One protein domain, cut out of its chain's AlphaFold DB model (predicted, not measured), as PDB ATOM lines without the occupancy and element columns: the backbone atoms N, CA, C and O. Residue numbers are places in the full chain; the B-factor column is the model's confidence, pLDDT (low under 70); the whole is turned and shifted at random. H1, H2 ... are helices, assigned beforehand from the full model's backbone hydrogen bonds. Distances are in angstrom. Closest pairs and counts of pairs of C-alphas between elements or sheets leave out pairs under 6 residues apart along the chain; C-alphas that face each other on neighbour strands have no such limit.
ATOM      1  N   TYR A  11     120.943 176.485 149.847       84.19
ATOM      2  CA  TYR A  11     120.551 175.229 150.491       84.19
ATOM      3  C   TYR A  11     121.326 174.944 151.789       84.19
ATOM      4  O   TYR A  11     120.728 174.589 152.804       84.19
ATOM      5  N   VAL A  12     122.653 175.095 151.763       86.31
ATOM      6  CA  VAL A  12     123.524 174.823 152.915       86.31
ATOM      7  C   VAL A  12     123.245 175.836 154.016       86.31
ATOM      8  O   VAL A  12     123.055 175.446 155.165       86.31
ATOM      9  N   THR A  13     123.138 177.115 153.660       86.56
ATOM     10  CA  THR A  13     122.817 178.190 154.603       86.56
ATOM     11  C   THR A  13     121.449 177.975 155.252       86.56
ATOM     12  O   THR A  13     121.349 178.007 156.476       86.56
ATOM     13  N   ASN A  14     120.418 177.641 154.472       85.69
ATOM     14  CA  ASN A  14     119.075 177.371 154.988       85.69
ATOM     15  C   ASN A  14     119.056 176.173 155.949       85.69
ATOM     16  O   ASN A  14     118.453 176.256 157.019       85.69
ATOM     17  N   LYS A  15     119.748 175.074 155.617       85.81
ATOM     18  CA  LYS A  15     119.845 173.910 156.515       85.81
ATOM     19  C   LYS A  15     120.638 174.217 157.781       85.81
ATOM     20  O   LYS A  15     120.236 173.785 158.854       85.81
ATOM     21  N   LEU A  16     121.714 174.996 157.694       87.56
ATOM     22  CA  LEU A  16     122.474 175.416 158.873       87.56
ATOM     23  C   LEU A  16     121.662 176.313 159.800       87.56
ATOM     24  O   LEU A  16     121.726 176.131 161.012       87.56
ATOM     25  N   VAL A  17     120.877 177.240 159.247       86.00
ATOM     26  CA  VAL A  17     119.949 178.059 160.033       86.00
ATOM     27  C   VAL A  17     118.933 177.158 160.733       86.00
ATOM     28  O   VAL A  17     118.804 177.252 161.947       86.00
ATOM     29  N   GLN A  18     118.302 176.216 160.018       84.62
ATOM     30  CA  GLN A  18     117.379 175.242 160.623       84.62
ATOM     31  C   GLN A  18     118.045 174.423 161.740       84.62
ATOM     32  O   GLN A  18     117.433 174.191 162.784       84.62
ATOM     33  N   PHE A  19     119.300 174.007 161.534       85.44
ATOM     34  CA  PHE A  19     120.058 173.240 162.518       85.44
ATOM     35  C   PHE A  19     120.400 174.072 163.755       85.44
ATOM     36  O   PHE A  19     120.356 173.567 164.872       85.44
ATOM     37  N   HIS A  20     120.726 175.349 163.569       83.56
ATOM     38  CA  HIS A  20     121.095 176.247 164.656       83.56
ATOM     39  C   HIS A  20     119.891 176.685 165.489       83.56
ATOM     40  O   HIS A  20     119.943 176.647 166.715       83.56
ATOM     41  N   THR A  21     118.781 177.036 164.840       80.62
ATOM     42  CA  THR A  21     117.584 177.550 165.522       80.62
ATOM     43  C   THR A  21     116.751 176.455 166.190       80.62
ATOM     44  O   THR A  21     115.717 176.754 166.781       80.62
ATOM     45  N   GLY A  22     117.170 175.188 166.097       65.50
ATOM     46  CA  GLY A  22     116.543 174.087 166.820       65.50
ATOM     47  C   GLY A  22     115.098 173.822 166.408       65.50
ATOM     48  O   GLY A  22     114.336 173.303 167.223       65.50
ATOM     49  N   HIS A  23     114.709 174.146 165.166       62.06
ATOM     50  CA  HIS A  23     113.445 173.647 164.628       62.06
ATOM     51  C   HIS A  23     113.545 172.119 164.627       62.06
ATOM     52  O   HIS A  23     114.294 171.519 163.858       62.06
ATOM     53  N   SER A  24     112.853 171.504 165.585       53.41
ATOM     54  CA  SER A  24     113.053 170.129 166.054       53.41
ATOM     55  C   SER A  24     112.839 169.082 164.964       53.41
ATOM     56  O   SER A  24     113.263 167.941 165.118       53.41
ATOM     57  N   LEU A  25     112.216 169.479 163.857       59.47
ATOM     58  CA  LEU A  25     112.048 168.699 162.647       59.47
ATOM     59  C   LEU A  25     112.646 169.490 161.489       59.47
ATOM     60  O   LEU A  25     112.114 170.529 161.105       59.47
ATOM     61  N   VAL A  26     113.742 168.980 160.928       67.25
ATOM     62  CA  VAL A  26     114.351 169.537 159.712       67.25
ATOM     63  C   VAL A  26     113.373 169.430 158.543       67.25
ATOM     64  O   VAL A  26     113.305 170.343 157.727       67.25
ATOM     65  N   GLY A  27     112.580 168.353 158.508       66.44
ATOM     66  CA  GLY A  27     111.496 168.148 157.555       66.44
ATOM     67  C   GLY A  27     111.999 167.954 156.125       66.44
ATOM     68  O   GLY A  27     112.567 168.847 155.503       66.44
ATOM     69  N   GLY A  28     111.766 166.771 155.564       73.38
ATOM     70  CA  GLY A  28     112.188 166.457 154.207       73.38
ATOM     71  C   GLY A  28     113.693 166.245 154.038       73.38
ATOM     72  O   GLY A  28     114.108 166.046 152.903       73.38
ATOM     73  N   TRP A  29     114.503 166.197 155.101       77.25
ATOM     74  CA  TRP A  29     115.937 165.890 155.003       77.25
ATOM     75  C   TRP A  29     116.179 164.539 154.328       77.25
ATOM     76  O   TRP A  29     116.993 164.438 153.413       77.25
ATOM     77  N   PHE A  30     115.453 163.491 154.723       75.50
ATOM     78  CA  PHE A  30     115.613 162.179 154.092       75.50
ATOM     79  C   PHE A  30     115.018 162.143 152.681       75.50
ATOM     80  O   PHE A  30     115.580 161.507 151.788       75.50
ATOM     81  N   LYS A  31     113.920 162.876 152.460       72.69
ATOM     82  CA  LYS A  31     113.276 162.998 151.145       72.69
ATOM     83  C   LYS A  31     114.188 163.690 150.128       72.69
ATOM     84  O   LYS A  31     114.354 163.182 149.025       72.69
ATOM     85  N   GLU A  32     114.798 164.811 150.504       73.75
ATOM     86  CA  GLU A  32     115.769 165.568 149.696       73.75
ATOM     87  C   GLU A  32     116.991 164.720 149.328       73.75
ATOM     88  O   GLU A  32     117.613 164.934 148.290       73.75
ATOM     89  N   ARG A  33     117.301 163.728 150.161       72.81
ATOM     90  CA  ARG A  33     118.390 162.774 149.971       72.81
ATOM     91  C   ARG A  33     117.988 161.510 149.204       72.81
ATOM     92  O   ARG A  33     118.773 160.576 149.085       72.81
ATOM     93  N   GLY A  34     116.753 161.424 148.704       67.06
ATOM     94  CA  GLY A  34     116.275 160.237 147.982       67.06
ATOM     95  C   GLY A  34     116.307 158.954 148.826       67.06
ATOM     96  O   GLY A  34     116.324 157.841 148.284       67.06
ATOM     97  N   ILE A  35     116.337 159.088 150.154       68.69
ATOM     98  CA  ILE A  35     116.251 157.974 151.092       68.69
ATOM     99  C   ILE A  35     114.758 157.659 151.226       68.69
ATOM    100  O   ILE A  35     114.047 158.267 152.025       68.69
ATOM    101  N   GLN A  36     114.268 156.761 150.366       61.97
ATOM    102  CA  GLN A  36     112.885 156.285 150.409       61.97
ATOM    103  C   GLN A  36     112.686 155.320 151.594       61.97
ATOM    104  O   GLN A  36     113.633 154.671 152.042       61.97
ATOM    105  N   ARG A  37     111.469 155.288 152.154       57.44
ATOM    106  CA  ARG A  37     111.143 154.528 153.382       57.44
ATOM    107  C   ARG A  37     110.966 153.022 153.147       57.44
ATOM    108  O   ARG A  37     111.020 152.249 154.092       57.44
ATOM    109  N   ASP A  38     110.733 152.620 151.911       53.66
ATOM    110  CA  ASP A  38     110.395 151.272 151.448       53.66
ATOM    111  C   ASP A  38     111.623 150.395 151.138       53.66
ATOM    112  O   ASP A  38     111.573 149.180 151.309       53.66
ATOM    113  N   GLU A  39     112.767 150.983 150.781       52.66
ATOM    114  CA  GLU A  39     114.014 150.242 150.535       52.66
ATOM    115  C   GLU A  39     114.885 150.117 151.803       52.66
ATOM    116  O   GLU A  39     115.865 150.849 151.990       52.66
ATOM    117  N   GLY A  40     114.559 149.171 152.691       51.41
ATOM    118  CA  GLY A  40     115.461 148.770 153.786       51.41
ATOM    119  C   GLY A  40     115.757 149.881 154.799       51.41
ATOM    120  O   GLY A  40     116.888 150.027 155.278       51.41
ATOM    121  N   TYR A  41     114.747 150.696 155.102       55.00
ATOM    122  CA  TYR A  41     114.798 151.760 156.098       55.00
ATOM    123  C   TYR A  41     114.869 151.164 157.518       55.00
ATOM    124  O   TYR A  41     113.889 151.143 158.247       55.00
ATOM    125  N   THR A  42     116.045 150.696 157.943       54.03
ATOM    126  CA  THR A  42     116.327 150.243 159.326       54.03
ATOM    127  C   THR A  42     116.568 151.412 160.285       54.03
ATOM    128  O   THR A  42     117.371 151.342 161.216       54.03
ATOM    129  N   CYS A  43     115.947 152.556 160.004       60.97
ATOM    130  CA  CYS A  43     115.963 153.686 160.905       60.97
ATOM    131  C   CYS A  43     114.614 153.759 161.611       60.97
ATOM    132  O   CYS A  43     113.762 154.574 161.276       60.97
ATOM    133  N   ASP A  44     114.450 152.922 162.630       54.31
ATOM    134  CA  ASP A  44     113.225 152.807 163.433       54.31
ATOM    135  C   ASP A  44     112.833 154.142 164.112       54.31
ATOM    136  O   ASP A  44     111.716 154.316 164.582       54.31
ATOM    137  N   ARG A  45     113.762 155.111 164.144       53.91
ATOM    138  CA  ARG A  45     113.618 156.465 164.712       53.91
ATOM    139  C   ARG A  45     113.356 157.566 163.673       53.91
ATOM    140  O   ARG A  45     113.342 158.743 164.027       53.91
ATOM    141  N   GLY A  46     113.171 157.205 162.406       51.47
ATOM    142  CA  GLY A  46     113.084 158.138 161.279       51.47
ATOM    143  C   GLY A  46     111.830 159.016 161.212       51.47
ATOM    144  O   GLY A  46     111.712 159.824 160.294       51.47
ATOM    145  N   GLU A  47     110.901 158.897 162.166       56.72
ATOM    146  CA  GLU A  47     109.753 159.810 162.261       56.72
ATOM    147  C   GLU A  47     110.153 161.222 162.698       56.72
ATOM    148  O   GLU A  47     109.504 162.194 162.314       56.72
ATOM    149  N   LEU A  48     111.248 161.352 163.453       64.31
ATOM    150  CA  LEU A  48     111.727 162.638 163.937       64.31
ATOM    151  C   LEU A  48     113.070 162.947 163.270       64.31
ATOM    152  O   LEU A  48     114.132 162.528 163.736       64.31
ATOM    153  N   GLU A  49     113.024 163.704 162.170       76.94
ATOM    154  CA  GLU A  49     114.194 164.288 161.496       76.94
ATOM    155  C   GLU A  49     114.840 165.389 162.357       76.94
ATOM    156  O   GLU A  49     114.963 166.545 161.951       76.94
ATOM    157  N   THR A  50     115.222 165.044 163.584       82.38
ATOM    158  CA  THR A  50     115.896 165.953 164.504       82.38
ATOM    159  C   THR A  50     117.361 166.088 164.114       82.38
ATOM    160  O   THR A  50     117.987 165.155 163.600       82.38
ATOM    161  N   ILE A  51     117.953 167.236 164.431       85.00
ATOM    162  CA  ILE A  51     119.386 167.473 164.224       85.00
ATOM    163  C   ILE A  51     120.212 166.443 164.993       85.00
ATOM    164  O   ILE A  51     121.176 165.905 164.453       85.00
ATOM    165  N   GLN A  52     119.810 166.109 166.223       84.81
ATOM    166  CA  GLN A  52     120.479 165.084 167.022       84.81
ATOM    167  C   GLN A  52     120.426 163.722 166.326       84.81
ATOM    168  O   GLN A  52     121.435 163.024 166.234       84.81
ATOM    169  N   HIS A  53     119.265 163.352 165.790       82.75
ATOM    170  CA  HIS A  53     119.125 162.111 165.055       82.75
ATOM    171  C   HIS A  53     120.050 162.090 163.831       82.75
ATOM    172  O   HIS A  53     120.866 161.181 163.693       82.75
ATOM    173  N   ILE A  54     119.990 163.120 162.988       82.88
ATOM    174  CA  ILE A  54     120.788 163.237 161.759       82.88
ATOM    175  C   ILE A  54     122.295 163.180 162.060       82.88
ATOM    176  O   ILE A  54     123.042 162.439 161.416       82.88
ATOM    177  N   THR A  55     122.741 163.930 163.064       85.44
ATOM    178  CA  THR A  55     124.167 164.115 163.366       85.44
ATOM    179  C   THR A  55     124.760 163.038 164.264       85.44
ATOM    180  O   THR A  55     125.964 162.839 164.182       85.44
ATOM    181  N   GLN A  56     123.968 162.319 165.071       84.50
ATOM    182  CA  GLN A  56     124.486 161.358 166.060       84.50
ATOM    183  C   GLN A  56     123.943 159.933 165.901       84.50
ATOM    184  O   GLN A  56     124.669 158.976 166.157       84.50
ATOM    185  N   GLN A  57     122.677 159.763 165.508       79.00
ATOM    186  CA  GLN A  57     121.962 158.489 165.690       79.00
ATOM    187  C   GLN A  57     121.575 157.784 164.388       79.00
ATOM    188  O   GLN A  57     121.339 156.577 164.398       79.00
ATOM    189  N   CYS A  58     121.449 158.520 163.284       79.12
ATOM    190  CA  CYS A  58     120.939 157.984 162.030       79.12
ATOM    191  C   CYS A  58     121.932 156.963 161.469       79.12
ATOM    192  O   CYS A  58     123.073 157.328 161.252       79.12
ATOM    193  N   PRO A  59     121.585 155.707 161.169       75.31
ATOM    194  CA  PRO A  59     122.552 154.762 160.598       75.31
ATOM    195  C   PRO A  59     123.064 155.196 159.210       75.31
ATOM    196  O   PRO A  59     124.175 154.841 158.812       75.31
ATOM    197  N   LYS A  60     122.286 156.017 158.490       70.62
ATOM    198  CA  LYS A  60     122.708 156.688 157.256       70.62
ATOM    199  C   LYS A  60     123.549 157.921 157.609       70.62
ATOM    200  O   LYS A  60     123.226 158.638 158.553       70.62
ATOM    201  N   GLY A  61     124.637 158.161 156.880       70.69
ATOM    202  CA  GLY A  61     125.540 159.284 157.158       70.69
ATOM    203  C   GLY A  61     126.810 158.925 157.944       70.69
ATOM    204  O   GLY A  61     127.458 159.815 158.489       70.69
ATOM    205  N   THR A  62     127.137 157.637 158.114       74.69
ATOM    206  CA  THR A  62     128.270 157.201 158.959       74.69
ATOM    207  C   THR A  62     129.624 157.656 158.421       74.69
ATOM    208  O   THR A  62     130.485 158.030 159.217       74.69
ATOM    209  N   GLU A  63     129.798 157.669 157.101       78.25
ATOM    210  CA  GLU A  63     131.020 158.158 156.460       78.25
ATOM    211  C   GLU A  63     131.097 159.684 156.535       78.25
ATOM    212  O   GLU A  63     132.100 160.245 156.972       78.25
ATOM    213  N   GLU A  64     130.001 160.371 156.224       80.94
ATOM    214  CA  GLU A  64     129.926 161.830 156.242       80.94
ATOM    215  C   GLU A  64     130.107 162.394 157.657       80.94
ATOM    216  O   GLU A  64     130.706 163.456 157.836       80.94
ATOM    217  N   ARG A  65     129.669 161.655 158.685       88.31
ATOM    218  CA  ARG A  65     129.896 162.003 160.095       88.31
ATOM    219  C   ARG A  65     131.354 161.978 160.515       88.31
ATOM    220  O   ARG A  65     131.660 162.583 161.537       88.31
ATOM    221  N   GLN A  66     132.257 161.330 159.780       87.50
ATOM    222  CA  GLN A  66     133.679 161.349 160.142       87.50
ATOM    223  C   GLN A  66     134.234 162.779 160.169       87.50
ATOM    224  O   GLN A  66     135.018 163.113 161.052       87.50
ATOM    225  N   LYS A  67     133.731 163.660 159.293       86.00
ATOM    226  CA  LYS A  67     134.076 165.092 159.296       86.00
ATOM    227  C   LYS A  67     133.550 165.839 160.523       86.00
ATOM    228  O   LYS A  67     134.186 166.769 161.005       86.00
ATOM    229  N   LEU A  68     132.393 165.438 161.051       92.69
ATOM    230  CA  LEU A  68     131.887 165.997 162.306       92.69
ATOM    231  C   LEU A  68     132.721 165.492 163.491       92.69
ATOM    232  O   LEU A  68     133.078 166.273 164.369       92.69
ATOM    233  N   LYS A  69     133.095 164.205 163.476       93.56
ATOM    234  CA  LYS A  69     133.915 163.573 164.520       93.56
ATOM    235  C   LYS A  69     135.323 164.153 164.626       93.56
ATOM    236  O   LYS A  69     135.867 164.174 165.724       93.56
ATOM    237  N   SER A  70     135.901 164.656 163.532       92.12
ATOM    238  CA  SER A  70     137.200 165.339 163.590       92.12
ATOM    239  C   SER A  70     137.152 166.680 164.328       92.12
ATOM    240  O   SER A  70     138.192 167.143 164.781       92.12
ATOM    241  N   VAL A  71     135.972 167.299 164.459       93.88
ATOM    242  CA  VAL A  71     135.784 168.552 165.216       93.88
ATOM    243  C   VAL A  71     135.241 168.285 166.619       93.88
ATOM    244  O   VAL A  71     135.718 168.859 167.591       93.88
ATOM    245  N   SER A  72     134.254 167.398 166.742       94.69
ATOM    246  CA  SER A  72     133.726 166.934 168.023       94.69
ATOM    247  C   SER A  72     133.601 165.411 167.985       94.69
ATOM    248  O   SER A  72     132.646 164.898 167.392       94.69
ATOM    249  N   PRO A  73     134.526 164.664 168.619       92.38
ATOM    250  CA  PRO A  73     134.500 163.199 168.626       92.38
ATOM    251  C   PRO A  73     133.182 162.618 169.155       92.38
ATOM    252  O   PRO A  73     132.707 161.595 168.659       92.38
ATOM    253  N   ASN A  74     132.566 163.320 170.111       91.38
ATOM    254  CA  ASN A  74     131.281 162.975 170.723       91.38
ATOM    255  C   ASN A  74     130.074 163.622 170.020       91.38
ATOM    256  O   ASN A  74     128.942 163.438 170.460       91.38
ATOM    257  N   LEU A  75     130.300 164.351 168.921       91.81
ATOM    258  CA  LEU A  75     129.270 164.984 168.094       91.81
ATOM    259  C   LEU A  75     128.387 165.967 168.881       91.81
ATOM    260  O   LEU A  75     127.175 166.059 168.674       91.81
ATOM    261  N   GLU A  76     129.002 166.700 169.804       91.94
ATOM    262  CA  GLU A  76     128.334 167.645 170.689       91.94
ATOM    263  C   GLU A  76     127.798 168.829 169.884       91.94
ATOM    264  O   GLU A  76     128.557 169.632 169.336       91.94
ATOM    265  N   LEU A  77     126.470 168.962 169.834       90.06
ATOM    266  CA  LEU A  77     125.798 170.022 169.082       90.06
ATOM    267  C   LEU A  77     126.294 171.433 169.437       90.06
ATOM    268  O   LEU A  77     126.493 172.207 168.506       90.06
ATOM    269  N   PRO A  78     126.573 171.789 170.710       90.81
ATOM    270  CA  PRO A  78     127.128 173.105 171.022       90.81
ATOM    271  C   PRO A  78     128.479 173.369 170.349       90.81
ATOM    272  O   PRO A  78     128.715 174.483 169.890       90.81
ATOM    273  N   ILE A  79     129.346 172.357 170.236       91.75
ATOM    274  CA  ILE A  79     130.636 172.486 169.545       91.75
ATOM    275  C   ILE A  79     130.394 172.617 168.042       91.75
ATOM    276  O   ILE A  79     130.927 173.519 167.402       91.75
ATOM    277  N   LEU A  80     129.544 171.757 167.480       92.19
ATOM    278  CA  LEU A  80     129.269 171.722 166.045       92.19
ATOM    279  C   LEU A  80     128.497 172.948 165.531       92.19
ATOM    280  O   LEU A  80     128.646 173.309 164.371       92.19
ATOM    281  N   LEU A  81     127.671 173.582 166.364       89.50
ATOM    282  CA  LEU A  81     126.761 174.655 165.951       89.50
ATOM    283  C   LEU A  81     127.125 176.030 166.512       89.50
ATOM    284  O   LEU A  81     126.495 176.998 166.117       89.50
ATOM    285  N   ASN A  82     128.097 176.164 167.420       89.31
ATOM    286  CA  ASN A  82     128.488 177.478 167.957       89.31
ATOM    287  C   ASN A  82     129.977 177.808 167.777       89.31
ATOM    288  O   ASN A  82     130.412 178.886 168.181       89.31
ATOM    289  N   THR A  83     130.761 176.926 167.151       90.81
ATOM    290  CA  THR A  83     132.158 177.204 166.781       90.81
ATOM    291  C   THR A  83     132.289 177.389 165.275       90.81
ATOM    292  O   THR A  83     131.477 176.881 164.498       90.81
ATOM    293  N   LYS A  84     133.316 178.124 164.838       89.50
ATOM    294  CA  LYS A  84     133.564 178.355 163.410       89.50
ATOM    295  C   LYS A  84     133.897 177.043 162.696       89.50
ATOM    296  O   LYS A  84     133.368 176.769 161.621       89.50
ATOM    297  N   GLU A  85     134.737 176.230 163.321       90.81
ATOM    298  CA  GLU A  85     135.174 174.921 162.840       90.81
ATOM    299  C   GLU A  85     133.995 173.944 162.780       90.81
ATOM    300  O   GLU A  85     133.827 173.230 161.792       90.81
ATOM    301  N   GLY A  86     133.130 173.970 163.797       91.88
ATOM    302  CA  GLY A  86     131.887 173.204 163.829       91.88
ATOM    303  C   GLY A  86     130.956 173.561 162.676       91.88
ATOM    304  O   GLY A  86     130.517 172.672 161.945       91.88
ATOM    305  N   PHE A  87     130.715 174.857 162.456       90.31
ATOM    306  CA  PHE A  87     129.878 175.329 161.352       90.31
ATOM    307  C   PHE A  87     130.414 174.900 159.989       90.31
ATOM    308  O   PHE A  87     129.642 174.448 159.144       90.31
ATOM    309  N   GLN A  88     131.728 175.003 159.787       90.94
ATOM    310  CA  GLN A  88     132.381 174.550 158.562       90.94
ATOM    311  C   GLN A  88     132.179 173.042 158.353       90.94
ATOM    312  O   GLN A  88     131.775 172.612 157.272       90.94
ATOM    313  N   ALA A  89     132.392 172.232 159.394       92.25
ATOM    314  CA  ALA A  89     132.191 170.787 159.320       92.25
ATOM    315  C   ALA A  89     130.721 170.415 159.061       92.25
ATOM    316  O   ALA A  89     130.438 169.474 158.319       92.25
ATOM    317  N   MET A  90     129.776 171.173 159.622       91.38
ATOM    318  CA  MET A  90     128.349 170.980 159.381       91.38
ATOM    319  C   MET A  90     127.954 171.352 157.943       91.38
ATOM    320  O   MET A  90     127.203 170.615 157.302       91.38
ATOM    321  N   ALA A  91     128.512 172.436 157.397       90.25
ATOM    322  CA  ALA A  91     128.342 172.816 155.994       90.25
ATOM    323  C   ALA A  91     128.854 171.718 155.046       90.25
ATOM    324  O   ALA A  91     128.172 171.330 154.088       90.25
ATOM    325  N   ASP A  92     130.026 171.160 155.351       89.88
ATOM    326  CA  ASP A  92     130.618 170.056 154.603       89.88
ATOM    327  C   ASP A  92     129.779 168.783 154.702       89.88
ATOM    328  O   ASP A  92     129.599 168.091 153.699       89.88
ATOM    329  N   PHE A  93     129.241 168.470 155.881       89.56
ATOM    330  CA  PHE A  93     128.348 167.332 156.098       89.56
ATOM    331  C   PHE A  93     127.065 167.444 155.256       89.56
ATOM    332  O   PHE A  93     126.676 166.488 154.575       89.56
ATOM    333  N   ILE A  94     126.444 168.628 155.239       87.75
ATOM    334  CA  ILE A  94     125.252 168.924 154.431       87.75
ATOM    335  C   ILE A  94     125.564 168.795 152.933       87.75
ATOM    336  O   ILE A  94     124.814 168.160 152.188       87.75
ATOM    337  N   THR A  95     126.690 169.359 152.495       87.19
ATOM    338  CA  THR A  95     127.103 169.374 151.085       87.19
ATOM    339  C   THR A  95     127.489 167.988 150.581       87.19
ATOM    340  O   THR A  95     127.054 167.572 149.506       87.19
ATOM    341  N   THR A  96     128.317 167.273 151.346       83.31
ATOM    342  CA  THR A  96     128.854 165.956 150.969       83.31
ATOM    343  C   THR A  96     127.717 164.967 150.801       83.31
ATOM    344  O   THR A  96     127.611 164.313 149.767       83.31
ATOM    345  N   GLY A  97     126.810 164.937 151.772       75.81
ATOM    346  CA  GLY A  97     125.667 164.054 151.707       75.81
ATOM    347  C   GLY A  97     124.793 164.262 150.467       75.81
ATOM    348  O   GLY A  97     124.524 163.306 149.752       75.81
ATOM    349  N   ARG A  98     124.471 165.515 150.114       73.50
ATOM    350  CA  ARG A  98     123.675 165.822 148.908       73.50
ATOM    351  C   ARG A  98     124.294 165.268 147.614       73.50
ATOM    352  O   ARG A  98     123.564 164.838 146.721       73.50
ATOM    353  N   LYS A  99     125.628 165.281 147.494       71.81
ATOM    354  CA  LYS A  99     126.334 164.742 146.317       71.81
ATOM    355  C   LYS A  99     126.172 163.226 146.203       71.81
ATOM    356  O   LYS A  99     125.846 162.743 145.123       71.81
ATOM    357  N   HIS A 100     126.356 162.497 147.308       67.75
ATOM    358  CA  HIS A 100     126.164 161.043 147.335       67.75
ATOM    359  C   HIS A 100     124.729 160.658 146.967       67.75
ATOM    360  O   HIS A 100     124.505 159.726 146.197       67.75
ATOM    361  N   ASP A 101     123.766 161.426 147.463       69.62
ATOM    362  CA  ASP A 101     122.348 161.174 147.242       69.62
ATOM    363  C   ASP A 101     121.922 161.436 145.784       69.62
ATOM    364  O   ASP A 101     121.174 160.646 145.204       69.62
ATOM    365  N   THR A 102     122.469 162.483 145.152       71.69
ATOM    366  CA  THR A 102     122.237 162.788 143.725       71.69
ATOM    367  C   THR A 102     122.771 161.669 142.832       71.69
ATOM    368  O   THR A 102     122.027 161.130 142.015       71.69
ATOM    369  N   ALA A 103     124.016 161.238 143.058       72.50
ATOM    370  CA  ALA A 103     124.619 160.142 142.300       72.50
ATOM    371  C   ALA A 103     123.822 158.834 142.453       72.50
ATOM    372  O   ALA A 103     123.613 158.096 141.492       72.50
ATOM    373  N   LYS A 104     123.317 158.553 143.661       72.00
ATOM    374  CA  LYS A 104     122.501 157.361 143.917       72.00
ATOM    375  C   LYS A 104     121.153 157.412 143.193       72.00
ATOM    376  O   LYS A 104     120.686 156.380 142.707       72.00
ATOM    377  N   LEU A 105     120.521 158.584 143.122       72.75
ATOM    378  CA  LEU A 105     119.264 158.762 142.397       72.75
ATOM    379  C   LEU A 105     119.457 158.590 140.884       72.75
ATOM    380  O   LEU A 105     118.659 157.898 140.256       72.75
ATOM    381  N   GLU A 106     120.524 159.157 140.320       79.81
ATOM    382  CA  GLU A 106     120.871 159.005 138.901       79.81
ATOM    383  C   GLU A 106     121.096 157.533 138.535       79.81
ATOM    384  O   GLU A 106     120.490 157.029 137.590       79.81
ATOM    385  N   VAL A 107     121.873 156.795 139.339       78.56
ATOM    386  CA  VAL A 107     122.096 155.351 139.136       78.56
ATOM    387  C   VAL A 107     120.780 154.566 139.165       78.56
ATOM    388  O   VAL A 107     120.557 153.698 138.321       78.56
ATOM    389  N   ARG A 108     119.868 154.879 140.098       77.00
ATOM    390  CA  ARG A 108     118.541 154.239 140.160       77.00
ATOM    391  C   ARG A 108     117.702 154.533 138.919       77.00
ATOM    392  O   ARG A 108     117.073 153.620 138.389       77.00
ATOM    393  N   GLN A 109     117.688 155.782 138.452       80.25
ATOM    394  CA  GLN A 109     116.955 156.166 137.244       80.25
ATOM    395  C   GLN A 109     117.491 155.435 136.012       80.25
ATOM    396  O   GLN A 109     116.695 154.915 135.227       80.25
ATOM    397  N   ILE A 110     118.817 155.328 135.887       83.50
ATOM    398  CA  ILE A 110     119.472 154.566 134.821       83.50
ATOM    399  C   ILE A 110     119.025 153.103 134.881       83.50
ATOM    400  O   ILE A 110     118.451 152.612 133.912       83.50
ATOM    401  N   ASN A 111     119.169 152.435 136.028       80.12
ATOM    402  CA  ASN A 111     118.789 151.027 136.180       80.12
ATOM    403  C   ASN A 111     117.307 150.778 135.861       80.12
ATOM    404  O   ASN A 111     116.973 149.836 135.144       80.12
ATOM    405  N   HIS A 112     116.414 151.650 136.336       79.75
ATOM    406  CA  HIS A 112     114.981 151.541 136.065       79.75
ATOM    407  C   HIS A 112     114.654 151.786 134.580       79.75
ATOM    408  O   HIS A 112     113.765 151.139 134.020       79.75
ATOM    409  N   SER A 113     115.333 152.728 133.922       83.06
ATOM    410  CA  SER A 113     115.153 152.964 132.486       83.06
ATOM    411  C   SER A 113     115.631 151.774 131.650       83.06
ATOM    412  O   SER A 113     114.884 151.322 130.783       83.06
ATOM    413  N   SER A 114     116.789 151.199 131.985       85.00
ATOM    414  CA  SER A 114     117.345 150.018 131.322       85.00
ATOM    415  C   SER A 114     116.451 148.791 131.486       85.00
ATOM    416  O   SER A 114     116.193 148.095 130.508       85.00
ATOM    417  N   SER A 115     115.909 148.555 132.689       84.75
ATOM    418  CA  SER A 115     114.997 147.429 132.941       84.75
ATOM    419  C   SER A 115     113.724 147.518 132.092       84.75
ATOM    420  O   SER A 115     113.358 146.552 131.430       84.75
ATOM    421  N   ARG A 116     113.102 148.706 132.006       84.31
ATOM    422  CA  ARG A 116     111.919 148.920 131.152       84.31
ATOM    423  C   ARG A 116     112.210 148.743 129.663       84.31
ATOM    424  O   ARG A 116     111.350 148.266 128.932       84.31
ATOM    425  N   GLN A 117     113.391 149.149 129.190       83.38
ATOM    426  CA  GLN A 117     113.757 148.952 127.784       83.38
ATOM    427  C   GLN A 117     113.954 147.473 127.441       83.38
ATOM    428  O   GLN A 117     113.535 147.051 126.364       83.38
ATOM    429  N   LEU A 118     114.530 146.687 128.358       81.19
ATOM    430  CA  LEU A 118     114.661 145.233 128.213       81.19
ATOM    431  C   LEU A 118     113.292 144.540 128.183       81.19
ATOM    432  O   LEU A 118     113.046 143.702 127.320       81.19
ATOM    433  N   GLU A 119     112.374 144.930 129.068       84.62
ATOM    434  CA  GLU A 119     110.998 144.414 129.071       84.62
ATOM    435  C   GLU A 119     110.254 144.768 127.771       84.62
ATOM    436  O   GLU A 119     109.604 143.912 127.173       84.62
ATOM    437  N   ALA A 120     110.399 146.003 127.275       79.50
ATOM    438  CA  ALA A 120     109.769 146.444 126.030       79.50
ATOM    439  C   ALA A 120     110.327 145.725 124.786       79.50
ATOM    440  O   ALA A 120     109.567 145.396 123.871       79.50
ATOM    441  N   THR A 121     111.637 145.451 124.742       77.75
ATOM    442  CA  THR A 121     112.250 144.682 123.642       77.75
ATOM    443  C   THR A 121     111.820 143.217 123.669       77.75
ATOM    444  O   THR A 121     111.514 142.666 122.612       77.75
ATOM    445  N   GLN A 122     111.707 142.603 124.850       79.44
ATOM    446  CA  GLN A 122     111.183 141.239 124.983       79.44
ATOM    447  C   GLN A 122     109.707 141.144 124.576       79.44
ATOM    448  O   GLN A 122     109.344 140.246 123.820       79.44
ATOM    449  N   ALA A 123     108.870 142.094 125.005       75.06
ATOM    450  CA  ALA A 123     107.456 142.131 124.632       75.06
ATOM    451  C   ALA A 123     107.259 142.317 123.116       75.06
ATOM    452  O   ALA A 123     106.414 141.656 122.517       75.06
ATOM    453  N   THR A 124     108.075 143.162 122.478       77.19
ATOM    454  CA  THR A 124     108.009 143.390 121.024       77.19
ATOM    455  C   THR A 124     108.428 142.142 120.237       77.19
ATOM    456  O   THR A 124     107.753 141.785 119.275       77.19
TER     457      THR A 124
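AT A GLANCE: This is residues 11 to 124 of the 136 residues of an uncharacterized protein of Trichomonascus ciferrii (UniProt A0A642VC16). One long, straight helix, H6, runs nearly the whole length of the domain; five short helices and their loops gather round its earlier part as a compact head, and residues 106 to 124 stick out beyond it as a bare arm. H1 and H4 pack on different sides of H6 near its start, H5 makes a corner with it, and H3 and H2 lie in the loop-rich rest of the head. The printed part has 114 residues with six named helices, H1 to H6 in order, and no named strand: all helix. It is loose, with a radius of gyration of the C-alphas of 17.2 A, and spans 62 by 25 by 24 A.

HOW THE PARTS SIT: Start from the hub, H6, residues 84 to 124. Its residues 87 to 95 alone touch H1, residues 11 to 20, at a steep tilt of 53 degrees, opposite ways; the closest C-alphas, of Val 12 and Ala 91, are 6.1 A apart. Its residues 86 to 93 alone touch H4, residues 65 to 69, closest at the C-alphas of Leu 68 and Ala 89, 5.7 A. H5, residues 77 to 82, touches H6 only at the corner, closest at the C-alphas of Leu 80 and Gly 86, 3.7 A. H3, residues 51 to 57, is apart from H6 but close but not clearly touching to H1, closest at the C-alphas of Phe 19 and Ile 51, 6.1 A. H2, residues 29 to 32, is close but not clearly touching to H6, closest at the C-alphas of Glu 32 and Arg 98, 7.9 A. Every O i to N i+4 pair is within hydrogen-bond range in H1, H3, H4, H5 and H6; H2 is too short for one.

IN THESE COORDINATES: Find C-alpha 84 at (133.564, 178.355, 163.410); from there H6 runs 60.6 A to C-alpha 124 at (108.009, 143.390, 121.024). H1 begins at C-alpha 11, (120.551, 175.229, 150.491), and is 14.2 A long; H3 is 9.5 A long.

THE WHOLE: The C-alphas farthest apart, of Thr 83 and Thr 124, are 61.8 A apart. The printed part has no cut; H2 to H3 is a long link. Residues 22 to 27, 34 to 48 and 100 to 101 have pLDDT under 70.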